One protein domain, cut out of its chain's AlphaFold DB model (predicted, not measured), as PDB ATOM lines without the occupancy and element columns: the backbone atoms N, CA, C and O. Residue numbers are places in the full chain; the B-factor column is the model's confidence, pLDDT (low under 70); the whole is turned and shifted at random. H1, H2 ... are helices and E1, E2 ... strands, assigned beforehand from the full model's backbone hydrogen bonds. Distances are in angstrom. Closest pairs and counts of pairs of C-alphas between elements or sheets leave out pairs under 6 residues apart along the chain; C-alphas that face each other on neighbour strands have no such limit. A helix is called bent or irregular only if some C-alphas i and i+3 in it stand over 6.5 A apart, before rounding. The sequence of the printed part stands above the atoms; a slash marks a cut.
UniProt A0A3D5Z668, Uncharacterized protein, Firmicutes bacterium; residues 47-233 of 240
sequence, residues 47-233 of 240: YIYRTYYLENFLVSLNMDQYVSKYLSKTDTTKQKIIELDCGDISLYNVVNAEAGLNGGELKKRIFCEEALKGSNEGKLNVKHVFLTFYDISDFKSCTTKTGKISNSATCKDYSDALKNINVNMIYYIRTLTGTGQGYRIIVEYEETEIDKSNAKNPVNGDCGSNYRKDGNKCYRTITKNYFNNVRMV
ATOM      1  N   TYR A  47     -31.274-139.025  78.649       87.94
ATOM      2  CA  TYR A  47     -32.180-138.072  77.996       87.94
ATOM      3  C   TYR A  47     -33.247-137.534  78.940       87.94
ATOM      4  O   TYR A  47     -33.673-136.396  78.755       87.94
ATOM      5  N   ILE A  48     -33.616-138.266  79.995       86.25
ATOM      6  CA  ILE A  48     -34.465-137.717  81.064       86.25
ATOM      7  C   ILE A  48     -33.756-136.521  81.716       86.25
ATOM      8  O   ILE A  48     -34.327-135.435  81.811       86.25
ATOM      9  N   TYR A  49     -32.478-136.675  82.080       87.00
ATOM     10  CA  TYR A  49     -31.692-135.574  82.646       87.00
ATOM     11  C   TYR A  49     -31.518-134.408  81.669       87.00
ATOM     12  O   TYR A  49     -31.677-133.253  82.060       87.00
ATOM     13  N   ARG A  50     -31.232-134.676  80.388       90.69
ATOM     14  CA  ARG A  50     -31.145-133.607  79.377       90.69
ATOM     15  C   ARG A  50     -32.466-132.868  79.203       90.69
ATOM     16  O   ARG A  50     -32.450-131.652  79.031       90.69
ATOM     17  N   THR A  51     -33.587-133.579  79.285       92.12
ATOM     18  CA  THR A  51     -34.924-132.981  79.197       92.12
ATOM     19  C   THR A  51     -35.179-132.055  80.372       92.12
ATOM     20  O   THR A  51     -35.657-130.949  80.163       92.12
ATOM     21  N   TYR A  52     -34.772-132.441  81.581       90.56
ATOM     22  CA  TYR A  52     -34.860-131.582  82.762       90.56
ATOM     23  C   TYR A  52     -34.030-130.289  82.622       90.56
ATOM     24  O   TYR A  52     -34.495-129.198  82.951       90.56
ATOM     25  N   TYR A  53     -32.803-130.373  82.097       90.06
ATOM     26  CA  TYR A  53     -32.002-129.170  81.826       90.06
ATOM     27  C   TYR A  53     -32.632-128.284  80.748       90.06
ATOM     28  O   TYR A  53     -32.659-127.061  80.899       90.06
ATOM     29  N   LEU A  54     -33.150-128.896  79.681       92.31
ATOM     30  CA  LEU A  54     -33.842-128.182  78.617       92.31
ATOM     31  C   LEU A  54     -35.113-127.505  79.140       92.31
ATOM     32  O   LEU A  54     -35.335-126.342  78.837       92.31
ATOM     33  N   GLU A  55     -35.908-128.186  79.962       92.00
ATOM     34  CA  GLU A  55     -37.093-127.628  80.615       92.00
ATOM     35  C   GLU A  55     -36.740-126.364  81.400       92.00
ATOM     36  O   GLU A  55     -37.325-125.312  81.151       92.00
ATOM     37  N   ASN A  56     -35.744-126.435  82.287       90.50
ATOM     38  CA  ASN A  56     -35.308-125.280  83.075       90.50
ATOM     39  C   ASN A  56     -34.868-124.106  82.190       90.50
ATOM     40  O   ASN A  56     -35.157-122.948  82.498       90.50
ATOM     41  N   PHE A  57     -34.189-124.396  81.077       91.38
ATOM     42  CA  PHE A  57     -33.830-123.378  80.099       91.38
ATOM     43  C   PHE A  57     -35.069-122.783  79.416       91.38
ATOM     44  O   PHE A  57     -35.192-121.561  79.363       91.38
ATOM     45  N   LEU A  58     -36.007-123.607  78.951       91.44
ATOM     46  CA  LEU A  58     -37.225-123.145  78.284       91.44
ATOM     47  C   LEU A  58     -38.113-122.325  79.233       91.44
ATOM     48  O   LEU A  58     -38.638-121.302  78.821       91.44
ATOM     49  N   VAL A  59     -38.193-122.665  80.523       88.69
ATOM     50  CA  VAL A  59     -38.884-121.834  81.537       88.69
ATOM     51  C   VAL A  59     -38.234-120.450  81.705       88.69
ATOM     52  O   VAL A  59     -38.889-119.510  82.157       88.69
ATOM     53  N   SER A  60     -36.957-120.291  81.343       89.19
ATOM     54  CA  SER A  60     -36.270-118.991  81.357       89.19
ATOM     55  C   SER A  60     -36.564-118.113  80.128       89.19
ATOM     56  O   SER A  60     -36.124-116.954  80.088       89.19
ATOM     57  N   LEU A  61     -37.275-118.663  79.137       91.00
ATOM     58  CA  LEU A  61     -37.747-117.990  77.926       91.00
ATOM     59  C   LEU A  61     -39.197-117.507  78.091       91.00
ATOM     60  O   LEU A  61     -39.923-117.934  78.990       91.00
ATOM     61  N   ASN A  62     -39.651-116.655  77.174       90.81
ATOM     62  CA  ASN A  62     -41.026-116.158  77.101       90.81
ATOM     63  C   ASN A  62     -41.968-117.178  76.433       90.81
ATOM     64  O   ASN A  62     -42.653-116.882  75.451       90.81
ATOM     65  N   MET A  63     -42.019-118.398  76.972       89.69
ATOM     66  CA  MET A  63     -42.795-119.496  76.381       89.69
ATOM     67  C   MET A  63     -44.291-119.197  76.292       89.69
ATOM     68  O   MET A  63     -44.914-119.554  75.300       89.69
ATOM     69  N   ASP A  64     -44.860-118.497  77.274       87.88
ATOM     70  CA  ASP A  64     -46.281-118.129  77.258       87.88
ATOM     71  C   ASP A  64     -46.618-117.214  76.064       87.88
ATOM     72  O   ASP A  64     -47.646-117.379  75.403       87.88
ATOM     73  N   GLN A  65     -45.723-116.275  75.731       88.62
ATOM     74  CA  GLN A  65     -45.886-115.384  74.581       88.62
ATOM     75  C   GLN A  65     -45.742-116.149  73.261       88.62
ATOM     76  O   GLN A  65     -46.543-115.963  72.347       88.62
ATOM     77  N   TYR A  66     -44.756-117.040  73.172       91.00
ATOM     78  CA  TYR A  66     -44.548-117.877  71.994       91.00
ATOM     79  C   TYR A  66     -45.735-118.821  71.743       91.00
ATOM     80  O   TYR A  66     -46.294-118.862  70.647       91.00
ATOM     81  N   VAL A  67     -46.186-119.536  72.777       91.19
ATOM     82  CA  VAL A  67     -47.305-120.481  72.685       91.19
ATOM     83  C   VAL A  67     -48.606-119.755  72.356       91.19
ATOM     84  O   VAL A  67     -49.307-120.175  71.444       91.19
ATOM     85  N   SER A  68     -48.920-118.636  73.015       88.81
ATOM     86  CA  SER A  68     -50.148-117.876  72.719       88.81
ATOM     87  C   SER A  68     -50.172-117.282  71.306       88.81
ATOM     88  O   SER A  68     -51.252-117.124  70.724       88.81
ATOM     89  N   LYS A  69     -49.005-116.988  70.725       90.75
ATOM     90  CA  LYS A  69     -48.875-116.503  69.346       90.75
ATOM     91  C   LYS A  69     -49.190-117.591  68.317       90.75
ATOM     92  O   LYS A  69     -49.870-117.290  67.339       90.75
ATOM     93  N   TYR A  70     -48.739-118.826  68.542       91.88
ATOM     94  CA  TYR A  70     -48.748-119.868  67.504       91.88
ATOM     95  C   TYR A  70     -49.657-121.068  67.761       91.88
ATOM     96  O   TYR A  70     -50.035-121.737  66.801       91.88
ATOM     97  N   LEU A  71     -50.014-121.356  69.013       91.50
ATOM     98  CA  LEU A  71     -50.761-122.552  69.397       91.50
ATOM     99  C   LEU A  71     -52.223-122.207  69.735       91.50
ATOM    100  O   LEU A  71     -52.490-121.353  70.578       91.50
ATOM    101  N   SER A  72     -53.183-122.883  69.098       88.81
ATOM    102  CA  SER A  72     -54.619-122.810  69.430       88.81
ATOM    103  C   SER A  72     -55.350-124.061  68.940       88.81
ATOM    104  O   SER A  72     -54.945-124.652  67.937       88.81
ATOM    105  N   LYS A  73     -56.431-124.484  69.617       83.25
ATOM    106  CA  LYS A  73     -57.330-125.516  69.063       83.25
ATOM    107  C   LYS A  73     -58.450-124.925  68.208       83.25
ATOM    108  O   LYS A  73     -58.996-125.641  67.366       83.25
ATOM    109  N   THR A  74     -58.801-123.663  68.440       82.50
ATOM    110  CA  THR A  74     -60.004-123.010  67.910       82.50
ATOM    111  C   THR A  74     -59.700-122.003  66.805       82.50
ATOM    112  O   THR A  74     -60.466-121.898  65.847       82.50
ATOM    113  N   ASP A  75     -58.575-121.294  66.896       84.25
ATOM    114  CA  ASP A  75     -58.148-120.312  65.903       84.25
ATOM    115  C   ASP A  75     -57.505-121.007  64.697       84.25
ATOM    116  O   ASP A  75     -56.412-121.563  64.785       84.25
ATOM    117  N   THR A  76     -58.166-120.937  63.542       82.38
ATOM    118  CA  THR A  76     -57.705-121.572  62.298       82.38
ATOM    119  C   THR A  76     -56.467-120.915  61.684       82.38
ATOM    120  O   THR A  76     -55.965-121.398  60.674       82.38
ATOM    121  N   THR A  77     -56.010-119.780  62.221       84.19
ATOM    122  CA  THR A  77     -54.758-119.126  61.805       84.19
ATOM    123  C   THR A  77     -53.542-119.641  62.577       84.19
ATOM    124  O   THR A  77     -52.404-119.353  62.205       84.19
ATOM    125  N   LYS A  78     -53.781-120.422  63.636       88.75
ATOM    126  CA  LYS A  78     -52.780-121.003  64.528       88.75
ATOM    127  C   LYS A  78     -52.730-122.519  64.362       88.75
ATOM    128  O   LYS A  78     -53.583-123.122  63.719       88.75
ATOM    129  N   GLN A  79     -51.700-123.133  64.932       90.12
ATOM    130  CA  GLN A  79     -51.426-124.558  64.787       90.12
ATOM    131  C   GLN A  79     -51.810-125.327  66.059       90.12
ATOM    132  O   GLN A  79     -51.815-124.790  67.166       90.12
ATOM    133  N   LYS A  80     -52.084-126.627  65.914       90.31
ATOM    134  CA  LYS A  80     -52.330-127.553  67.044       90.31
ATOM    135  C   LYS A  80     -51.059-128.220  67.581       90.31
ATOM    136  O   LYS A  80     -51.054-128.827  68.658       90.31
ATOM    137  N   ILE A  81     -49.987-128.125  66.807       92.81
ATOM    138  CA  ILE A  81     -48.631-128.526  67.150       92.81
ATOM    139  C   ILE A  81     -47.681-127.548  66.466       92.81
ATOM    140  O   ILE A  81     -47.915-127.188  65.317       92.81
ATOM    141  N   ILE A  82     -46.638-127.125  67.164       92.75
ATOM    142  CA  ILE A  82     -45.615-126.223  66.630       92.75
ATOM    143  C   ILE A  82     -44.245-126.840  66.886       92.75
ATOM    144  O   ILE A  82     -44.033-127.473  67.920       92.75
ATOM    145  N   GLU A  83     -43.318-126.666  65.954       93.56
ATOM    146  CA  GLU A  83     -41.901-126.924  66.197       93.56
ATOM    147  C   GLU A  83     -41.263-125.645  66.748       93.56
ATOM    148  O   GLU A  83     -41.509-124.561  66.222       93.56
ATOM    149  N   LEU A  84     -40.490-125.758  67.829       93.38
ATOM    150  CA  LEU A  84     -39.811-124.624  68.444       93.38
ATOM    151  C   LEU A  84     -38.778-124.048  67.472       93.38
ATOM    152  O   LEU A  84     -37.816-124.721  67.110       93.38
ATOM    153  N   ASP A  85     -38.929-122.771  67.145       92.69
ATOM    154  CA  ASP A  85     -37.947-122.016  66.373       92.69
ATOM    155  C   ASP A  85     -37.153-121.081  67.291       92.69
ATOM    156  O   ASP A  85     -37.651-120.040  67.722       92.69
ATOM    157  N   CYS A  86     -35.894-121.431  67.568       91.38
ATOM    158  CA  CYS A  86     -34.997-120.604  68.376       91.38
ATOM    159  C   CYS A  86     -34.731-119.218  67.773       91.38
ATOM    160  O   CYS A  86     -34.320-118.323  68.513       91.38
ATOM    161  N   GLY A  87     -34.945-119.025  66.468       89.44
ATOM    162  CA  GLY A  87     -34.822-117.730  65.804       89.44
ATOM    163  C   GLY A  87     -35.964-116.765  66.131       89.44
ATOM    164  O   GLY A  87     -35.819-115.557  65.925       89.44
ATOM    165  N   ASP A  88     -37.077-117.263  66.672       90.62
ATOM    166  CA  ASP A  88     -38.249-116.446  66.943       90.62
ATOM    167  C   ASP A  88     -38.030-115.500  68.128       90.62
ATOM    168  O   ASP A  88     -37.845-115.905  69.276       90.62
ATOM    169  N   ILE A  89     -38.120-114.201  67.852       87.44
ATOM    170  CA  ILE A  89     -37.934-113.152  68.854       87.44
ATOM    171  C   ILE A  89     -38.961-113.192  69.994       87.44
ATOM    172  O   ILE A  89     -38.664-112.690  71.072       87.44
ATOM    173  N   SER A  90     -40.141-113.791  69.797       89.19
ATOM    174  CA  SER A  90     -41.178-113.893  70.835       89.19
ATOM    175  C   SER A  90     -40.829-114.858  71.969       89.19
ATOM    176  O   SER A  90     -41.463-114.800  73.019       89.19
ATOM    177  N   LEU A  91     -39.791-115.687  71.803       90.75
ATOM    178  CA  LEU A  91     -39.206-116.481  72.888       90.75
ATOM    179  C   LEU A  91     -38.361-115.645  73.855       90.75
ATOM    180  O   LEU A  91     -38.018-116.122  74.935       90.75
ATOM    181  N   TYR A  92     -38.014-114.413  73.496       90.19
ATOM    182  CA  TYR A  92     -37.050-113.612  74.237       90.19
ATOM    183  C   TYR A  92     -37.653-112.280  74.663       90.19
ATOM    184  O   TYR A  92     -38.616-111.778  74.078       90.19
ATOM    185  N   ASN A  93     -37.066-111.684  75.697       85.25
ATOM    186  CA  ASN A  93     -37.474-110.355  76.129       85.25
ATOM    187  C   ASN A  93     -36.812-109.293  75.240       85.25
ATOM    188  O   ASN A  93     -35.664-108.896  75.449       85.25
ATOM    189  N   VAL A  94     -37.533-108.860  74.210       75.44
ATOM    190  CA  VAL A  94     -37.086-107.801  73.302       75.44
ATOM    191  C   VAL A  94     -37.433-106.437  73.881       75.44
ATOM    192  O   VAL A  94     -38.570-106.188  74.273       75.44
ATOM    193  N   VAL A  95     -36.453-105.530  73.899       66.06
ATOM    194  CA  VAL A  95     -36.638-104.181  74.455       66.06
ATOM    195  C   VAL A  95     -37.615-103.366  73.600       66.06
ATOM    196  O   VAL A  95     -38.323-102.558  74.174       66.06
ATOM    197  N   ASN A  96     -37.687-103.612  72.279       60.31
ATOM    198  CA  ASN A  96     -38.669-103.081  71.315       60.31
ATOM    199  C   ASN A  96     -38.729-103.996  70.068       60.31
ATOM    200  O   ASN A  96     -37.760-104.699  69.794       60.31
ATOM    201  N   ALA A  97     -39.801-103.940  69.267       56.59
ATOM    202  CA  ALA A  97     -39.969-104.762  68.052       56.59
ATOM    203  C   ALA A  97     -38.883-104.551  66.969       56.59
ATOM    204  O   ALA A  97     -38.670-105.427  66.136       56.59
ATOM    205  N   GLU A  98     -38.194-103.406  66.993       53.59
ATOM    206  CA  GLU A  98     -37.175-103.011  66.008       53.59
ATOM    207  C   GLU A  98     -35.728-103.169  66.515       53.59
ATOM    208  O   GLU A  98     -34.783-103.106  65.728       53.59
ATOM    209  N   ALA A  99     -35.525-103.387  67.819       59.97
ATOM    210  CA  ALA A  99     -34.197-103.542  68.410       59.97
ATOM    211  C   ALA A  99     -33.885-105.028  68.635       59.97
ATOM    212  O   ALA A  99     -34.677-105.757  69.225       59.97
ATOM    213  N   GLY A 100     -32.712-105.475  68.180       65.19
ATOM    214  CA  GLY A 100     -32.239-106.843  68.395       65.19
ATOM    215  C   GLY A 100     -32.076-107.208  69.877       65.19
ATOM    216  O   GLY A 100     -32.142-106.365  70.772       65.19
ATOM    217  N   LEU A 101     -31.834-108.493  70.141       74.31
ATOM    218  CA  LEU A 101     -31.623-109.006  71.497       74.31
ATOM    219  C   LEU A 101     -30.426-108.325  72.175       74.31
ATOM    220  O   LEU A 101     -29.359-108.182  71.576       74.31
ATOM    221  N   ASN A 102     -30.585-107.943  73.443       72.38
ATOM    222  CA  ASN A 102     -29.487-107.419  74.252       72.38
ATOM    223  C   ASN A 102     -28.696-108.561  74.919       72.38
ATOM    224  O   ASN A 102     -29.105-109.720  74.885       72.38
ATOM    225  N   GLY A 103     -27.555-108.229  75.533       80.88
ATOM    226  CA  GLY A 103     -26.544-109.174  76.025       80.88
ATOM    227  C   GLY A 103     -27.061-110.515  76.570       80.88
ATOM    228  O   GLY A 103     -26.673-111.561  76.053       80.88
ATOM    229  N   GLY A 104     -27.911-110.507  77.603       84.06
ATOM    230  CA  GLY A 104     -28.414-111.734  78.238       84.06
ATOM    231  C   GLY A 104     -29.354-112.554  77.349       84.06
ATOM    232  O   GLY A 104     -29.210-113.771  77.261       84.06
ATOM    233  N   GLU A 105     -30.267-111.892  76.640       88.12
ATOM    234  CA  GLU A 105     -31.243-112.546  75.762       88.12
ATOM    235  C   GLU A 105     -30.590-113.092  74.486       88.12
ATOM    236  O   GLU A 105     -30.915-114.190  74.038       88.12
ATOM    237  N   LEU A 106     -29.575-112.404  73.953       87.75
ATOM    238  CA  LEU A 106     -28.784-112.909  72.831       87.75
ATOM    239  C   LEU A 106     -28.055-114.209  73.203       87.75
ATOM    240  O   LEU A 106     -28.017-115.143  72.406       87.75
ATOM    241  N   LYS A 107     -27.516-114.305  74.428       88.56
ATOM    242  CA  LYS A 107     -26.893-115.546  74.924       88.56
ATOM    243  C   LYS A 107     -27.900-116.686  75.038       88.56
ATOM    244  O   LYS A 107     -27.548-117.817  74.711       88.56
ATOM    245  N   LYS A 108     -29.133-116.402  75.472       91.31
ATOM    246  CA  LYS A 108     -30.213-117.399  75.491       91.31
ATOM    247  C   LYS A 108     -30.520-117.892  74.080       91.31
ATOM    248  O   LYS A 108     -30.592-119.100  73.890       91.31
ATOM    249  N   ARG A 109     -30.607-116.994  73.092       91.19
ATOM    250  CA  ARG A 109     -30.823-117.391  71.692       91.19
ATOM    251  C   ARG A 109     -29.714-118.282  71.157       91.19
ATOM    252  O   ARG A 109     -29.997-119.360  70.650       91.19
ATOM    253  N   ILE A 110     -28.461-117.869  71.337       89.31
ATOM    254  CA  ILE A 110     -27.300-118.662  70.914       89.31
ATOM    255  C   ILE A 110     -27.326-120.040  71.583       89.31
ATOM    256  O   ILE A 110     -27.120-121.048  70.916       89.31
ATOM    257  N   PHE A 111     -27.623-120.108  72.884       90.75
ATOM    258  CA  PHE A 111     -27.738-121.391  73.573       90.75
ATOM    259  C   PHE A 111     -28.887-122.246  73.027       90.75
ATOM    260  O   PHE A 111     -28.696-123.444  72.855       90.75
ATOM    261  N   CYS A 112     -30.049-121.656  72.735       91.88
ATOM    262  CA  CYS A 112     -31.172-122.358  72.112       91.88
ATOM    263  C   CYS A 112     -30.735-122.977  70.775       91.88
ATOM    264  O   CYS A 112     -30.858-124.186  70.584       91.88
ATOM    265  N   GLU A 113     -30.130-122.177  69.894       89.56
ATOM    266  CA  GLU A 113     -29.614-122.632  68.599       89.56
ATOM    267  C   GLU A 113     -28.533-123.718  68.752       89.56
ATOM    268  O   GLU A 113     -28.479-124.651  67.961       89.56
ATOM    269  N   GLU A 114     -27.659-123.635  69.758       88.75
ATOM    270  CA  GLU A 114     -26.647-124.663  70.046       88.75
ATOM    271  C   GLU A 114     -27.217-125.929  70.696       88.75
ATOM    272  O   GLU A 114     -26.628-127.005  70.570       88.75
ATOM    273  N   ALA A 115     -28.323-125.822  71.429       87.12
ATOM    274  CA  ALA A 115     -29.009-126.964  72.014       87.12
ATOM    275  C   ALA A 115     -29.733-127.771  70.927       87.12
ATOM    276  O   ALA A 115     -29.625-129.000  70.936       87.12
ATOM    277  N   LEU A 116     -30.396-127.081  69.986       87.00
ATOM    278  CA  LEU A 116     -31.159-127.635  68.857       87.00
ATOM    279  C   LEU A 116     -30.268-127.977  67.646       87.00
ATOM    280  O   LEU A 116     -30.552-127.636  66.499       87.00
ATOM    281  N   LYS A 117     -29.163-128.673  67.911       79.12
ATOM    282  CA  LYS A 117     -28.320-129.298  66.890       79.12
ATOM    283  C   LYS A 117     -28.221-130.784  67.223       79.12
ATOM    284  O   LYS A 117     -27.567-131.170  68.191       79.12
ATOM    285  N   GLY A 118     -28.929-131.619  66.467       70.38
ATOM    286  CA  GLY A 118     -28.876-133.075  66.620       70.38
ATOM    287  C   GLY A 118     -27.501-133.658  66.260       70.38
ATOM    288  O   GLY A 118     -26.563-132.940  65.923       70.38
ATOM    289  N   SER A 119     -27.379-134.986  66.299       72.12
ATOM    290  CA  SER A 119     -26.246-135.723  65.717       72.12
ATOM    291  C   SER A 119     -24.856-135.396  66.297       72.12
ATOM    292  O   SER A 119     -23.855-135.399  65.583       72.12
ATOM    293  N   ASN A 120     -24.764-135.218  67.620       73.50
ATOM    294  CA  ASN A 120     -23.516-134.910  68.345       73.50
ATOM    295  C   ASN A 120     -22.910-133.532  68.038       73.50
ATOM    296  O   ASN A 120     -21.756-133.282  68.393       73.50
ATOM    297  N   GLU A 121     -23.655-132.648  67.375       70.44
ATOM    298  CA  GLU A 121     -23.202-131.292  67.052       70.44
ATOM    299  C   GLU A 121     -23.681-130.255  68.073       70.44
ATOM    300  O   GLU A 121     -23.068-129.196  68.224       70.44
ATOM    301  N   GLY A 122     -24.767-130.551  68.786       71.19
ATOM    302  CA  GLY A 122     -25.335-129.679  69.804       71.19
ATOM    303  C   GLY A 122     -24.905-130.028  71.217       71.19
ATOM    304  O   GLY A 122     -24.517-131.149  71.533       71.19
ATOM    305  N   LYS A 123     -25.050-129.062  72.127       78.06
ATOM    306  CA  LYS A 123     -24.723-129.262  73.551       78.06
ATOM    307  C   LYS A 123     -25.604-130.316  74.225       78.06
ATOM    308  O   LYS A 123     -25.184-130.921  75.207       78.06
ATOM    309  N   LEU A 124     -26.822-130.511  73.715       85.00
ATOM    310  CA  LEU A 124     -27.807-131.453  74.254       85.00
ATOM    311  C   LEU A 124     -28.224-132.539  73.249       85.00
ATOM    312  O   LEU A 124     -28.964-133.446  73.633       85.00
ATOM    313  N   ASN A 125     -27.742-132.481  72.001       88.00
ATOM    314  CA  ASN A 125     -28.160-133.342  70.886       88.00
ATOM    315  C   ASN A 125     -29.673-133.339  70.637       88.00
ATOM    316  O   ASN A 125     -30.254-134.373  70.301       88.00
ATOM    317  N   VAL A 126     -30.324-132.191  70.836       91.69
ATOM    318  CA  VAL A 126     -31.749-132.040  70.536       91.69
ATOM    319  C   VAL A 126     -31.892-131.858  69.034       91.69
ATOM    320  O   VAL A 126     -31.292-130.959  68.453       91.69
ATOM    321  N   LYS A 127     -32.686-132.721  68.410       91.88
ATOM    322  CA  LYS A 127     -33.004-132.644  66.988       91.88
ATOM    323  C   LYS A 127     -34.274-131.843  66.738       91.88
ATOM    324  O   LYS A 127     -34.269-130.964  65.890       91.88
ATOM    325  N   HIS A 128     -35.332-132.131  67.495       92.94
ATOM    326  CA  HIS A 128     -36.617-131.446  67.385       92.94
ATOM    327  C   HIS A 128     -37.197-131.170  68.771       92.94
ATOM    328  O   HIS A 128     -37.085-131.995  69.682       92.94
ATOM    329  N   VAL A 129     -37.868-130.029  68.917       94.31
ATOM    330  CA  VAL A 129     -38.700-129.710  70.083       94.31
ATOM    331  C   VAL A 129     -40.081-129.341  69.570       94.31
ATOM    332  O   VAL A 129     -40.234-128.337  68.887       94.31
ATOM    333  N   PHE A 130     -41.092-130.131  69.910       94.75
ATOM    334  CA  PHE A 130     -42.480-129.845  69.568       94.75
ATOM    335  C   PHE A 130     -43.248-129.355  70.786       94.75
ATOM    336  O   PHE A 130     -43.089-129.882  71.888       94.75
ATOM    337  N   LEU A 131     -44.136-128.390  70.571       93.50
ATOM    338  CA  LEU A 131     -45.119-127.959  71.549       93.50
ATOM    339  C   LEU A 131     -46.517-128.309  71.060       93.50
ATOM    340  O   LEU A 131     -46.870-128.080  69.908       93.50
ATOM    341  N   THR A 132     -47.320-128.870  71.952       92.81
ATOM    342  CA  THR A 132     -48.713-129.236  71.685       92.81
ATOM    343  C   THR A 132     -49.539-129.089  72.954       92.81
ATOM    344  O   THR A 132     -48.988-128.906  74.037       92.81
ATOM    345  N   PHE A 133     -50.859-129.179  72.861       90.56
ATOM    346  CA  PHE A 133     -51.713-129.218  74.044       90.56
ATOM    347  C   PHE A 133     -51.428-130.458  74.893       90.56
ATOM    348  O   PHE A 133     -51.059-131.518  74.386       90.56
ATOM    349  N   TYR A 134     -51.601-130.342  76.212       90.25
ATOM    350  CA  TYR A 134     -51.352-131.474  77.101       90.25
ATOM    351  C   TYR A 134     -52.252-132.680  76.783       90.25
ATOM    352  O   TYR A 134     -51.768-133.821  76.801       90.25
ATOM    353  N   ASP A 135     -53.521-132.415  76.450       89.44
ATOM    354  CA  ASP A 135     -54.424-133.381  75.825       89.44
ATOM    355  C   ASP A 135     -54.171-133.471  74.313       89.44
ATOM    356  O   ASP A 135     -54.327-132.497  73.576       89.44
ATOM    357  N   ILE A 136     -53.840-134.684  73.871       89.62
ATOM    358  CA  ILE A 136     -53.499-135.034  72.490       89.62
ATOM    359  C   ILE A 136     -54.552-135.943  71.830       89.62
ATOM    360  O   ILE A 136     -54.247-136.689  70.895       89.62
ATOM    361  N   SER A 137     -55.783-135.957  72.340       89.75
ATOM    362  CA  SER A 137     -56.912-136.703  71.766       89.75
ATOM    363  C   SER A 137     -57.095-136.419  70.266       89.75
ATOM    364  O   SER A 137     -57.180-137.360  69.469       89.75
ATOM    365  N   ASP A 138     -57.012-135.149  69.868       89.69
ATOM    366  CA  ASP A 138     -57.051-134.704  68.468       89.69
ATOM    367  C   ASP A 138     -55.895-135.269  67.632       89.69
ATOM    368  O   ASP A 138     -56.082-135.733  66.510       89.69
ATOM    369  N   PHE A 139     -54.681-135.302  68.181       92.00
ATOM    370  CA  PHE A 139     -53.550-135.918  67.490       92.00
ATOM    371  C   PHE A 139     -53.780-137.419  67.268       92.00
ATOM    372  O   PHE A 139     -53.454-137.967  66.209       92.00
ATOM    373  N   LYS A 140     -54.362-138.116  68.253       91.81
ATOM    374  CA  LYS A 140     -54.653-139.552  68.144       91.81
ATOM    375  C   LYS A 140     -55.727-139.853  67.107       91.81
ATOM    376  O   LYS A 140     -55.626-140.911  66.483       91.81
ATOM    377  N   SER A 141     -56.709-138.967  66.922       92.12
ATOM    378  CA  SER A 141     -57.729-139.093  65.872       92.12
ATOM    379  C   SER A 141     -57.160-138.788  64.480       92.12
ATOM    380  O   SER A 141     -57.547-139.430  63.507       92.12
ATOM    381  N   CYS A 142     -56.165-137.900  64.398       93.25
ATOM    382  CA  CYS A 142     -55.455-137.563  63.165       93.25
ATOM    383  C   CYS A 142     -54.357-138.554  62.755       93.25
ATOM    384  O   CYS A 142     -53.799-138.421  61.665       93.25
ATOM    385  N   THR A 143     -54.026-139.542  63.589       93.44
ATOM    386  CA  THR A 143     -52.929-140.481  63.317       93.44
ATOM    387  C   THR A 143     -53.347-141.942  63.467       93.44
ATOM    388  O   THR A 143     -54.244-142.297  64.233       93.44
ATOM    389  N   THR A 144     -52.672-142.840  62.754       90.12
ATOM    390  CA  THR A 144     -52.895-144.287  62.862       90.12
ATOM    391  C   THR A 144     -51.881-144.939  63.800       90.12
ATOM    392  O   THR A 144     -50.791-144.425  64.050       90.12
ATOM    393  N   LYS A 145     -52.186-146.153  64.284       86.06
ATOM    394  CA  LYS A 145     -51.228-146.971  65.060       86.06
ATOM    395  C   LYS A 145     -49.957-147.335  64.270       86.06
ATOM    396  O   LYS A 145     -48.963-147.696  64.893       86.06
ATOM    397  N   THR A 146     -50.005-147.227  62.940       86.94
ATOM    398  CA  THR A 146     -48.896-147.449  61.996       86.94
ATOM    399  C   THR A 146     -48.154-146.163  61.621       86.94
ATOM    400  O   THR A 146     -47.321-146.185  60.725       86.94
ATOM    401  N   GLY A 147     -48.441-145.050  62.303       87.56
ATOM    402  CA  GLY A 147     -47.670-143.817  62.164       87.56
ATOM    403  C   GLY A 147     -48.024-143.007  60.920       87.56
ATOM    404  O   GLY A 147     -47.265-142.129  60.536       87.56
ATOM    405  N   LYS A 148     -49.166-143.281  60.279       90.69
ATOM    406  CA  LYS A 148     -49.677-142.438  59.192       90.69
ATOM    407  C   LYS A 148     -50.466-141.273  59.775       90.69
ATOM    408  O   LYS A 148     -51.226-141.474  60.723       90.69
ATOM    409  N   ILE A 149     -50.316-140.094  59.182       91.69
ATOM    410  CA  ILE A 149     -51.103-138.900  59.501       91.69
ATOM    411  C   ILE A 149     -52.202-138.752  58.442       91.69
ATOM    412  O   ILE A 149     -51.974-139.022  57.264       91.69
ATOM    413  N   SER A 150     -53.413-138.402  58.870       91.25
ATOM    414  CA  SER A 150     -54.532-138.095  57.980       91.25
ATOM    415  C   SER A 150     -54.281-136.785  57.231       91.25
ATOM    416  O   SER A 150     -53.900-135.791  57.840       91.25
ATOM    417  N   ASN A 151     -54.604-136.758  55.937       86.31
ATOM    418  CA  ASN A 151     -54.533-135.552  55.103       86.31
ATOM    419  C   ASN A 151     -55.839-134.731  55.126       86.31
ATOM    420  O   ASN A 151     -56.042-133.864  54.277       86.31
ATOM    421  N   SER A 152     -56.768-135.029  56.041       88.94
ATOM    422  CA  SER A 152     -57.998-134.247  56.196       88.94
ATOM    423  C   SER A 152     -57.683-132.812  56.615       88.94
ATOM    424  O   SER A 152     -56.720-132.570  57.340       88.94
ATOM    425  N   ALA A 153     -58.533-131.858  56.222       86.31
ATOM    426  CA  ALA A 153     -58.342-130.442  56.549       86.31
ATOM    427  C   ALA A 153     -58.143-130.199  58.060       86.31
ATOM    428  O   ALA A 153     -57.289-129.417  58.453       86.31
ATOM    429  N   THR A 154     -58.856-130.945  58.907       87.19
ATOM    430  CA  THR A 154     -58.767-130.877  60.377       87.19
ATOM    431  C   THR A 154     -57.442-131.365  60.973       87.19
ATOM    432  O   THR A 154     -57.169-131.088  62.144       87.19
ATOM    433  N   CYS A 155     -56.657-132.108  60.191       90.38
ATOM    434  CA  CYS A 155     -55.390-132.726  60.579       90.38
ATOM    435  C   CYS A 155     -54.190-132.123  59.842       90.38
ATOM    436  O   CYS A 155     -53.063-132.579  60.040       90.38
ATOM    437  N   LYS A 156     -54.426-131.114  58.994       88.75
ATOM    438  CA  LYS A 156     -53.402-130.511  58.147       88.75
ATOM    439  C   LYS A 156     -52.235-129.960  58.962       88.75
ATOM    440  O   LYS A 156     -51.102-130.268  58.623       88.75
ATOM    441  N   ASP A 157     -52.501-129.284  60.078       87.94
ATOM    442  CA  ASP A 157     -51.447-128.730  60.942       87.94
ATOM    443  C   ASP A 157     -50.491-129.816  61.449       87.94
ATOM    444  O   ASP A 157     -49.275-129.645  61.423       87.94
ATOM    445  N   TYR A 158     -51.029-130.978  61.842       90.88
ATOM    446  CA  TYR A 158     -50.207-132.124  62.230       90.88
ATOM    447  C   TYR A 158     -49.419-132.673  61.043       90.88
ATOM    448  O   TYR A 158     -48.251-133.006  61.197       90.88
ATOM    449  N   SER A 159     -50.040-132.783  59.866       88.50
ATOM    450  CA  SER A 159     -49.361-133.276  58.665       88.50
ATOM    451  C   SER A 159     -48.236-132.347  58.210       88.50
ATOM    452  O   SER A 159     -47.223-132.843  57.725       88.50
ATOM    453  N   ASP A 160     -48.414-131.033  58.331       89.25
ATOM    454  CA  ASP A 160     -47.442-130.034  57.892       89.25
ATOM    455  C   ASP A 160     -46.272-129.949  58.881       89.25
ATOM    456  O   ASP A 160     -45.119-130.084  58.465       89.25
ATOM    457  N   ALA A 161     -46.553-129.847  60.186       88.81
ATOM    458  CA  ALA A 161     -45.522-129.810  61.227       88.81
ATOM    459  C   ALA A 161     -44.695-131.106  61.304       88.81
ATOM    460  O   ALA A 161     -43.535-131.087  61.700       88.81
ATOM    461  N   LEU A 162     -45.280-132.245  60.920       90.12
ATOM    462  CA  LEU A 162     -44.655-133.563  61.047       90.12
ATOM    463  C   LEU A 162     -44.286-134.199  59.696       90.12
ATOM    464  O   LEU A 162     -44.032-135.402  59.613       90.12
ATOM    465  N   LYS A 163     -44.240-133.415  58.614       84.50
ATOM    466  CA  LYS A 163     -44.061-133.934  57.248       84.50
ATOM    467  C   LYS A 163     -42.735-134.674  57.022       84.50
ATOM    468  O   LYS A 163     -42.683-135.584  56.199       84.50
ATOM    469  N   ASN A 164     -41.683-134.295  57.749       82.75
ATOM    470  CA  ASN A 164     -40.316-134.799  57.560       82.75
ATOM    471  C   ASN A 164     -39.714-135.429  58.827       82.75
ATOM    472  O   ASN A 164     -38.501-135.602  58.913       82.75
ATOM    473  N   ILE A 165     -40.546-135.765  59.813       87.19
ATOM    474  CA  ILE A 165     -40.073-136.370  61.061       87.19
ATOM    475  C   ILE A 165     -39.963-137.890  60.959       87.19
ATOM    476  O   ILE A 165     -40.611-138.550  60.143       87.19
ATOM    477  N   ASN A 166     -39.168-138.471  61.855       85.81
ATOM    478  CA  ASN A 166     -39.107-139.914  62.015       85.81
ATOM    479  C   ASN A 166     -40.476-140.456  62.472       85.81
ATOM    480  O   ASN A 166     -41.059-139.960  63.433       85.81
ATOM    481  N   VAL A 167     -40.972-141.532  61.849       89.56
ATOM    482  CA  VAL A 167     -42.230-142.196  62.251       89.56
ATOM    483  C   VAL A 167     -42.247-142.603  63.734       89.56
ATOM    484  O   VAL A 167     -43.310-142.654  64.357       89.56
ATOM    485  N   ASN A 168     -41.073-142.839  64.328       90.44
ATOM    486  CA  ASN A 168     -40.918-143.110  65.754       90.44
ATOM    487  C   ASN A 168     -41.409-141.960  66.638       90.44
ATOM    488  O   ASN A 168     -41.976-142.234  67.691       90.44
ATOM    489  N   MET A 169     -41.301-140.706  66.190       90.88
ATOM    490  CA  MET A 169     -41.890-139.568  66.894       90.88
ATOM    491  C   MET A 169     -43.416-139.693  66.934       90.88
ATOM    492  O   MET A 169     -44.018-139.597  67.998       90.88
ATOM    493  N   ILE A 170     -44.067-140.026  65.815       92.69
ATOM    494  CA  ILE A 170     -45.527-140.244  65.785       92.69
ATOM    495  C   ILE A 170     -45.905-141.383  66.733       92.69
ATOM    496  O   ILE A 170     -46.854-141.275  67.512       92.69
ATOM    497  N   TYR A 171     -45.152-142.483  66.693       92.00
ATOM    498  CA  TYR A 171     -45.348-143.603  67.604       92.00
ATOM    499  C   TYR A 171     -45.229-143.198  69.064       92.00
ATOM    500  O   TYR A 171     -46.086-143.605  69.850       92.00
ATOM    501  N   TYR A 172     -44.220-142.401  69.402       92.31
ATOM    502  CA  TYR A 172     -43.991-141.889  70.740       92.31
ATOM    503  C   TYR A 172     -45.122-140.959  71.189       92.31
ATOM    504  O   TYR A 172     -45.762-141.252  72.200       92.31
ATOM    505  N   ILE A 173     -45.467-139.925  70.411       92.56
ATOM    506  CA  ILE A 173     -46.542-138.975  70.747       92.56
ATOM    507  C   ILE A 173     -47.859-139.722  70.978       92.56
ATOM    508  O   ILE A 173     -48.552-139.468  71.956       92.56
ATOM    509  N   ARG A 174     -48.189-140.724  70.153       92.00
ATOM    510  CA  ARG A 174     -49.411-141.528  70.341       92.00
ATOM    511  C   ARG A 174     -49.455-142.283  71.666       92.00
ATOM    512  O   ARG A 174     -50.555-142.581  72.139       92.00
ATOM    513  N   THR A 175     -48.303-142.619  72.248       90.88
ATOM    514  CA  THR A 175     -48.277-143.248  73.571       90.88
ATOM    515  C   THR A 175     -48.697-142.274  74.656       90.88
ATOM    516  O   THR A 175     -49.243-142.732  75.654       90.88
ATOM    517  N   LEU A 176     -48.475-140.967  74.477       90.81
ATOM    518  CA  LEU A 176     -48.674-139.945  75.498       90.81
ATOM    519  C   LEU A 176     -50.131-139.898  75.977       90.81
ATOM    520  O   LEU A 176     -51.091-140.135  75.236       90.81
ATOM    521  N   THR A 177     -50.298-139.643  77.266       85.44
ATOM    522  CA  THR A 177     -51.589-139.596  77.959       85.44
ATOM    523  C   THR A 177     -51.625-138.378  78.867       85.44
ATOM    524  O   THR A 177     -50.579-137.839  79.237       85.44
ATOM    525  N   GLY A 178     -52.827-137.921  79.200       80.38
ATOM    526  CA  GLY A 178     -53.037-136.755  80.045       80.38
ATOM    527  C   GLY A 178     -54.286-135.995  79.626       80.38
ATOM    528  O   GLY A 178     -54.613-135.950  78.444       80.38
ATOM    529  N   THR A 179     -54.979-135.429  80.607       79.38
ATOM    530  CA  THR A 179     -56.114-134.524  80.422       79.38
ATOM    531  C   THR A 179     -55.875-133.253  81.237       79.38
ATOM    532  O   THR A 179     -55.099-133.256  82.200       79.38
ATOM    533  N   GLY A 180     -56.527-132.161  80.844       76.69
ATOM    534  CA  GLY A 180     -56.453-130.871  81.528       76.69
ATOM    535  C   GLY A 180     -55.582-129.837  80.816       76.69
ATOM    536  O   GLY A 180     -55.051-130.082  79.734       76.69
ATOM    537  N   GLN A 181     -55.458-128.679  81.463       77.81
ATOM    538  CA  GLN A 181     -54.895-127.472  80.863       77.81
ATOM    539  C   GLN A 181     -53.365-127.471  80.774       77.81
ATOM    540  O   GLN A 181     -52.663-128.187  81.504       77.81
ATOM    541  N   GLY A 182     -52.868-126.612  79.887       84.56
ATOM    542  CA  GLY A 182     -51.454-126.401  79.612       84.56
ATOM    543  C   GLY A 182     -50.985-127.064  78.324       84.56
ATOM    544  O   GLY A 182     -51.743-127.721  77.602       84.56
ATOM    545  N   TYR A 183     -49.702-126.885  78.043       89.25
ATOM    546  CA  TYR A 183     -49.047-127.454  76.879       89.25
ATOM    547  C   TYR A 183     -48.024-128.505  77.305       89.25
ATOM    548  O   TYR A 183     -47.688-128.689  78.476       89.25
ATOM    549  N   ARG A 184     -47.560-129.269  76.333       91.38
ATOM    550  CA  ARG A 184     -46.558-130.303  76.490       91.38
ATOM    551  C   ARG A 184     -45.426-130.003  75.538       91.38
ATOM    552  O   ARG A 184     -45.663-129.730  74.365       91.38
ATOM    553  N   ILE A 185     -44.217-130.107  76.059       93.56
ATOM    554  CA  ILE A 185     -42.996-130.100  75.275       93.56
ATOM    555  C   ILE A 185     -42.628-131.549  75.001       93.56
ATOM    556  O   ILE A 185     -42.601-132.371  75.916       93.56
ATOM    557  N   ILE A 186     -42.380-131.864  73.740       94.56
ATOM    558  CA  ILE A 186     -41.950-133.173  73.265       94.56
ATOM    559  C   ILE A 186     -40.595-132.976  72.607       94.56
ATOM    560  O   ILE A 186     -40.452-132.128  71.733       94.56
ATOM    561  N   VAL A 187     -39.605-133.748  73.027       94.38
ATOM    562  CA  VAL A 187     -38.218-133.566  72.602       94.38
ATOM    563  C   VAL A 187     -37.751-134.819  71.879       94.38
ATOM    564  O   VAL A 187     -37.897-135.920  72.410       94.38
ATOM    565  N   GLU A 188     -37.194-134.646  70.682       93.50
ATOM    566  CA  GLU A 188     -36.412-135.658  69.971       93.50
ATOM    567  C   GLU A 188     -34.934-135.387  70.197       93.50
ATOM    568  O   GLU A 188     -34.433-134.308  69.876       93.50
ATOM    569  N   TYR A 189     -34.235-136.391  70.698       91.88
ATOM    570  CA  TYR A 189     -32.787-136.426  70.727       91.88
ATOM    571  C   TYR A 189     -32.292-137.355  69.635       91.88
ATOM    572  O   TYR A 189     -32.854-138.433  69.436       91.88
ATOM    573  N   GLU A 190     -31.214-136.965  68.968       90.00
ATOM    574  CA  GLU A 190     -30.586-137.784  67.939       90.00
ATOM    575  C   GLU A 190     -29.092-137.888  68.193       90.00
ATOM    576  O   GLU A 190     -28.388-136.880  68.266       90.00
ATOM    577  N   GLU A 191     -28.603-139.120  68.270       87.50
ATOM    578  CA  GLU A 191     -27.178-139.395  68.387       87.50
ATOM    579  C   GLU A 191     -26.728-140.367  67.319       87.50
ATOM    580  O   GLU A 191     -27.405-141.348  67.004       87.50
ATOM    581  N   THR A 192     -25.550-140.088  66.772       88.12
ATOM    582  CA  THR A 192     -24.924-140.939  65.770       88.12
ATOM    583  C   THR A 192     -23.706-141.624  66.376       88.12
ATOM    584  O   THR A 192     -22.738-140.981  66.774       88.12
ATOM    585  N   GLU A 193     -23.744-142.946  66.427       87.69
ATOM    586  CA  GLU A 193     -22.673-143.792  66.938       87.69
ATOM    587  C   GLU A 193     -21.939-144.493  65.791       87.69
ATOM    588  O   GLU A 193     -22.495-144.726  64.714       87.69
ATOM    589  N   ILE A 194     -20.678-144.855  66.023       88.12
ATOM    590  CA  ILE A 194     -19.885-145.649  65.083       88.12
ATOM    591  C   ILE A 194     -20.001-147.129  65.455       88.12
ATOM    592  O   ILE A 194     -19.573-147.545  66.532       88.12
ATOM    593  N   ASP A 195     -20.510-147.938  64.531       88.38
ATOM    594  CA  ASP A 195     -20.541-149.391  64.649       88.38
ATOM    595  C   ASP A 195     -19.192-149.990  64.243       88.38
ATOM    596  O   ASP A 195     -18.908-150.258  63.071       88.38
ATOM    597  N   LYS A 196     -18.349-150.224  65.252       85.94
ATOM    598  CA  LYS A 196     -17.016-150.807  65.065       85.94
ATOM    599  C   LYS A 196     -17.038-152.259  64.577       85.94
ATOM    600  O   LYS A 196     -15.999-152.750  64.137       85.94
ATOM    601  N   SER A 197     -18.185-152.942  64.625       86.31
ATOM    602  CA  SER A 197     -18.316-154.316  64.125       86.31
ATOM    603  C   SER A 197     -18.416-154.390  62.599       86.31
ATOM    604  O   SER A 197     -18.106-155.425  62.009       86.31
ATOM    605  N   ASN A 198     -18.785-153.284  61.943       84.12
ATOM    606  CA  ASN A 198     -19.007-153.233  60.503       84.12
ATOM    607  C   ASN A 198     -18.037-152.258  59.821       84.12
ATOM    608  O   ASN A 198     -18.322-151.069  59.649       84.12
ATOM    609  N   ALA A 199     -16.866-152.785  59.456       89.75
ATOM    610  CA  ALA A 199     -15.775-152.021  58.869       89.75
ATOM    611  C   ALA A 199     -15.568-152.361  57.388       89.75
ATOM    612  O   ALA A 199     -15.569-153.527  56.997       89.75
ATOM    613  N   LYS A 200     -15.287-151.339  56.581       89.25
ATOM    614  CA  LYS A 200     -14.867-151.476  55.184       89.25
ATOM    615  C   LYS A 200     -13.660-150.596  54.886       89.25
ATOM    616  O   LYS A 200     -13.364-149.648  55.616       89.25
ATOM    617  N   ASN A 201     -12.971-150.903  53.794       91.44
ATOM    618  CA  ASN A 201     -11.884-150.059  53.316       91.44
ATOM    619  C   ASN A 201     -12.455-148.827  52.590       91.44
ATOM    620  O   ASN A 201     -13.438-148.969  51.856       91.44
ATOM    621  N   PRO A 202     -11.868-147.632  52.781       88.31
ATOM    622  CA  PRO A 202     -12.226-146.454  51.999       88.31
ATOM    623  C   PRO A 202     -11.935-146.679  50.512       88.31
ATOM    624  O   PRO A 202     -10.906-147.255  50.155       88.31
ATOM    625  N   VAL A 203     -12.815-146.183  49.645       85.69
ATOM    626  CA  VAL A 203     -12.629-146.192  48.188       85.69
ATOM    627  C   VAL A 203     -12.236-144.778  47.780       85.69
ATOM    628  O   VAL A 203     -12.980-143.838  48.032       85.69
ATOM    629  N   ASN A 204     -11.040-144.603  47.210       85.81
ATOM    630  CA  ASN A 204     -10.469-143.283  46.889       85.81
ATOM    631  C   ASN A 204     -10.431-142.304  48.084       85.81
ATOM    632  O   ASN A 204     -10.539-141.095  47.917       85.81
ATOM    633  N   GLY A 205     -10.284-142.830  49.305       81.44
ATOM    634  CA  GLY A 205     -10.278-142.031  50.534       81.44
ATOM    635  C   GLY A 205     -11.662-141.697  51.098       81.44
ATOM    636  O   GLY A 205     -11.722-141.187  52.218       81.44
ATOM    637  N   ASP A 206     -12.739-142.040  50.389       85.38
ATOM    638  CA  ASP A 206     -14.125-141.806  50.795       85.38
ATOM    639  C   ASP A 206     -14.765-143.075  51.391       85.38
ATOM    640  O   ASP A 206     -14.479-144.211  51.000       85.38
ATOM    641  N   CYS A 207     -15.639-142.869  52.370       85.00
ATOM    642  CA  CYS A 207     -16.414-143.902  53.039       85.00
ATOM    643  C   CYS A 207     -17.838-144.036  52.477       85.00
ATOM    644  O   CYS A 207     -18.488-145.057  52.729       85.00
ATOM    645  N   GLY A 208     -18.309-143.075  51.679       83.19
ATOM    646  CA  GLY A 208     -19.680-143.038  51.176       83.19
ATOM    647  C   GLY A 208     -20.717-142.794  52.279       83.19
ATOM    648  O   GLY A 208     -20.393-142.642  53.457       83.19
ATOM    649  N   SER A 209     -21.994-142.769  51.899       79.88
ATOM    650  CA  SER A 209     -23.093-142.466  52.821       79.88
ATOM    651  C   SER A 209     -23.236-143.518  53.928       79.88
ATOM    652  O   SER A 209     -23.108-144.721  53.692       79.88
ATOM    653  N   ASN A 210     -23.535-143.059  55.147       83.62
ATOM    654  CA  ASN A 210     -23.709-143.876  56.359       83.62
ATOM    655  C   ASN A 210     -22.441-144.576  56.876       83.62
ATOM    656  O   ASN A 210     -22.539-145.551  57.625       83.62
ATOM    657  N   TYR A 211     -21.256-144.118  56.473       87.12
ATOM    658  CA  TYR A 211     -19.994-144.575  57.039       87.12
ATOM    659  C   TYR A 211     -19.122-143.379  57.406       87.12
ATOM    660  O   TYR A 211     -19.054-142.395  56.674       87.12
ATOM    661  N   ARG A 212     -18.406-143.488  58.521       87.56
ATOM    662  CA  ARG A 212     -17.451-142.482  58.982       87.56
ATOM    663  C   ARG A 212     -16.051-143.074  59.002       87.56
ATOM    664  O   ARG A 212     -15.858-144.226  59.395       87.56
ATOM    665  N   LYS A 213     -15.076-142.282  58.560       87.31
ATOM    666  CA  LYS A 213     -13.664-142.655  58.626       87.31
ATOM    667  C   LYS A 213     -13.185-142.570  60.073       87.31
ATOM    668  O   LYS A 213     -13.355-141.533  60.711       87.31
ATOM    669  N   ASP A 214     -12.578-143.642  60.560       86.38
ATOM    670  CA  ASP A 214     -11.870-143.685  61.840       86.38
ATOM    671  C   ASP A 214     -10.540-144.420  61.609       86.38
ATOM    672  O   ASP A 214     -10.492-145.608  61.265       86.38
ATOM    673  N   GLY A 215      -9.446-143.658  61.657       85.56
ATOM    674  CA  GLY A 215      -8.137-144.096  61.177       85.56
ATOM    675  C   GLY A 215      -8.148-144.472  59.687       85.56
ATOM    676  O   GLY A 215      -8.526-143.677  58.824       85.56
ATOM    677  N   ASN A 216      -7.721-145.703  59.384       88.50
ATOM    678  CA  ASN A 216      -7.595-146.219  58.012       88.50
ATOM    679  C   ASN A 216      -8.817-147.011  57.529       88.50
ATOM    680  O   ASN A 216      -8.789-147.570  56.433       88.50
ATOM    681  N   LYS A 217      -9.884-147.086  58.332       91.06
ATOM    682  CA  LYS A 217     -11.103-147.822  57.992       91.06
ATOM    683  C   LYS A 217     -12.320-146.911  58.014       91.06
ATOM    684  O   LYS A 217     -12.343-145.868  58.662       91.06
ATOM    685  N   CYS A 218     -13.337-147.338  57.286       90.75
ATOM    686  CA  CYS A 218     -14.664-146.757  57.303       90.75
ATOM    687  C   CYS A 218     -15.568-147.653  58.133       90.75
ATOM    688  O   CYS A 218     -15.665-148.847  57.853       90.75
ATOM    689  N   TYR A 219     -16.257-147.082  59.105       91.50
ATOM    690  CA  TYR A 219     -17.182-147.808  59.962       91.50
ATOM    691  C   TYR A 219     -18.591-147.303  59.749       91.50
ATOM    692  O   TYR A 219     -18.795-146.107  59.533       91.50
ATOM    693  N   ARG A 220     -19.559-148.214  59.791       90.38
ATOM    694  CA  ARG A 220     -20.966-147.858  59.640       90.38
ATOM    695  C   ARG A 220     -21.377-146.896  60.755       90.38
ATOM    696  O   ARG A 220     -21.028-147.098  61.912       90.38
ATOM    697  N   THR A 221     -22.139-145.867  60.418       89.31
ATOM    698  CA  THR A 221     -22.779-144.990  61.399       89.31
ATOM    699  C   THR A 221     -24.190-145.483  61.690       89.31
ATOM    700  O   THR A 221     -24.947-145.795  60.766       89.31
ATOM    701  N   ILE A 222     -24.549-145.556  62.969       87.62
ATOM    702  CA  ILE A 222     -25.891-145.891  63.443       87.62
ATOM    703  C   ILE A 222     -26.460-144.659  64.129       87.62
ATOM    704  O   ILE A 222     -25.898-144.183  65.109       87.62
ATOM    705  N   THR A 223     -27.593-144.178  63.638       86.81
ATOM    706  CA  THR A 223     -28.320-143.073  64.260       86.81
ATOM    707  C   THR A 223     -29.430-143.626  65.143       86.81
ATOM    708  O   THR A 223     -30.271-144.407  64.685       86.81
ATOM    709  N   LYS A 224     -29.430-143.230  66.413       87.31
ATOM    710  CA  LYS A 224     -30.459-143.567  67.398       87.31
ATOM    711  C   LYS A 224     -31.261-142.321  67.736       87.31
ATOM    712  O   LYS A 224     -30.713-141.223  67.790       87.31
ATOM    713  N   ASN A 225     -32.558-142.518  67.956       88.56
ATOM    714  CA  ASN A 225     -33.475-141.454  68.340       88.56
ATOM    715  C   ASN A 225     -34.069-141.791  69.699       88.56
ATOM    716  O   ASN A 225     -34.517-142.922  69.910       88.56
ATOM    717  N   TYR A 226     -34.097-140.801  70.575       91.38
ATOM    718  CA  TYR A 226     -34.656-140.907  71.912       91.38
ATOM    719  C   TYR A 226     -35.684-139.811  72.088       91.38
ATOM    720  O   TYR A 226     -35.556-138.728  71.516       91.38
ATOM    721  N   PHE A 227     -36.718-140.094  72.864       92.19
ATOM    722  CA  PHE A 227     -37.846-139.190  72.979       92.19
ATOM    723  C   PHE A 227     -38.167-138.957  74.438       92.19
ATOM    724  O   PHE A 227     -38.166-139.883  75.244       92.19
ATOM    725  N   ASN A 228     -38.462-137.710  74.771       92.69
ATOM    726  CA  ASN A 228     -38.921-137.360  76.100       92.69
ATOM    727  C   ASN A 228     -40.029-136.315  76.028       92.69
ATOM    728  O   ASN A 228     -40.316-135.759  74.967       92.69
ATOM    729  N   ASN A 229     -40.739-136.113  77.132       92.75
ATOM    730  CA  ASN A 229     -41.784-135.106  77.187       92.75
ATOM    731  C   ASN A 229     -41.931-134.525  78.588       92.75
ATOM    732  O   ASN A 229     -41.780-135.228  79.582       92.75
ATOM    733  N   VAL A 230     -42.314-133.256  78.641       91.12
ATOM    734  CA  VAL A 230     -42.568-132.520  79.876       91.12
ATOM    735  C   VAL A 230     -43.876-131.760  79.733       91.12
ATOM    736  O   VAL A 230     -44.163-131.172  78.688       91.12
ATOM    737  N   ARG A 231     -44.686-131.768  80.790       90.00
ATOM    738  CA  ARG A 231     -45.863-130.904  80.881       90.00
ATOM    739  C   ARG A 231     -45.425-129.521  81.340       90.00
ATOM    740  O   ARG A 231     -44.791-129.405  82.379       90.00
ATOM    741  N   MET A 232     -45.861-128.492  80.630       83.88
ATOM    742  CA  MET A 232     -45.746-127.112  81.076       83.88
ATOM    743  C   MET A 232     -47.126-126.537  81.362       83.88
ATOM    744  O   MET A 232     -48.070-126.674  80.579       83.88
ATOM    745  N   VAL A 233     -47.241-125.899  82.519       73.75
ATOM    746  CA  VAL A 233     -48.427-125.135  82.886       73.75
ATOM    747  C   VAL A 233     -48.079-123.665  82.650       73.75
ATOM    748  O   VAL A 233     -47.124-123.187  83.268       73.75
TER     749      VAL A 233
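Overview. This is residues 47 to 233 of the 240 residues of an uncharacterized protein of Firmicutes bacterium (UniProt A0A3D5Z668). A long two-stranded ribbon, E3 and E5, runs through a body of helices and on beyond it as an arm, with the short strand E4 added at its far end. In the body, E2 and then E1 widen the ribbon into a small twisted sheet, with H1 over one face and H6 over the opposite face, H2 across E2, H5 by the edge strand E1, and H3 meeting the sheet with one end. The printed part has 187 residues, in the order H1 H2 E1 H3 E2 H4 H5 H6 E3 E4 E5, and its class is mixed, helices and strands. The sheet order is E1 E2 E3 E5 E4, all antiparallel. The whole is only just compact, close to loose, with a radius of gyration of the C-alphas of 19.2 A and spans of 57 by 46 by 29 A.

Along the chain. H1, residues 47 to 59, begins at C-alpha 47 (-32.180, -138.072, 77.996) and is 17.9 A long. H2 is residues 63 to 70, E1 residues 81 to 83, and H3 residues 103 to 115, 18.4 A. E2, residues 126 to 133, spans 20.5 A. H4 is residues 137 to 142, H5 residues 153 to 161, and H6 residues 167 to 175. E3, residues 183 to 200, spans 47.1 A and bends by 65 degrees at residue 197. E4 is residues 211 to 214. E5, residues 217 to 232, spans 46.5 A and ends at C-alpha 232 (-45.746, -127.112, 81.076).

Arrangement. The sheet is twisted and curled like part of a barrel. E3 and E5 are antiparallel at 166 degrees, with N 189 and O 226 2.8 A apart, within hydrogen-bond range. So are N 130 and O 186 of E2 and E3, 2.8 A, N 82 and O 131 of E1 and E2, 2.9 A, and N 212 and O 219 of the hairpin E4 and E5, 2.8 A. H1 is on the sheet at a height of 8.4 A, over E3 and E5; its closest C-alphas to E5 are Ile 48 and Asn 228, 6.7 A. H6, on the opposite face at a height of 9.5 A, lies over E5; the closest C-alphas are Tyr 172 and Phe 227, 7.1 A. H2 runs across the strands, at 76 degrees to E2 on the local plane. H3 and H5 only graze the sheet, with residues 112 to 115 and 157 to 161. H4 is not on it but touches H5, about perpendicular at 89 degrees, the closest C-alphas being Cys 142 and Cys 155, 5.5 A. Every O i to N i+4 pair is within hydrogen-bond range in H1, H2, H3, H4 and H6; in H5, irregular with C-alphas 154 and 157 7.6 A apart, 3 of 5 are.

Size, cuts and confidence. The C-alphas farthest apart, Gly 180 and Asn 204, are 58.9 A apart. The printed part has no cut. The link E1 to H3, 19 residues, is long. The mean pLDDT of the printed part is 87.1, and residues 95 to 100 are under 70.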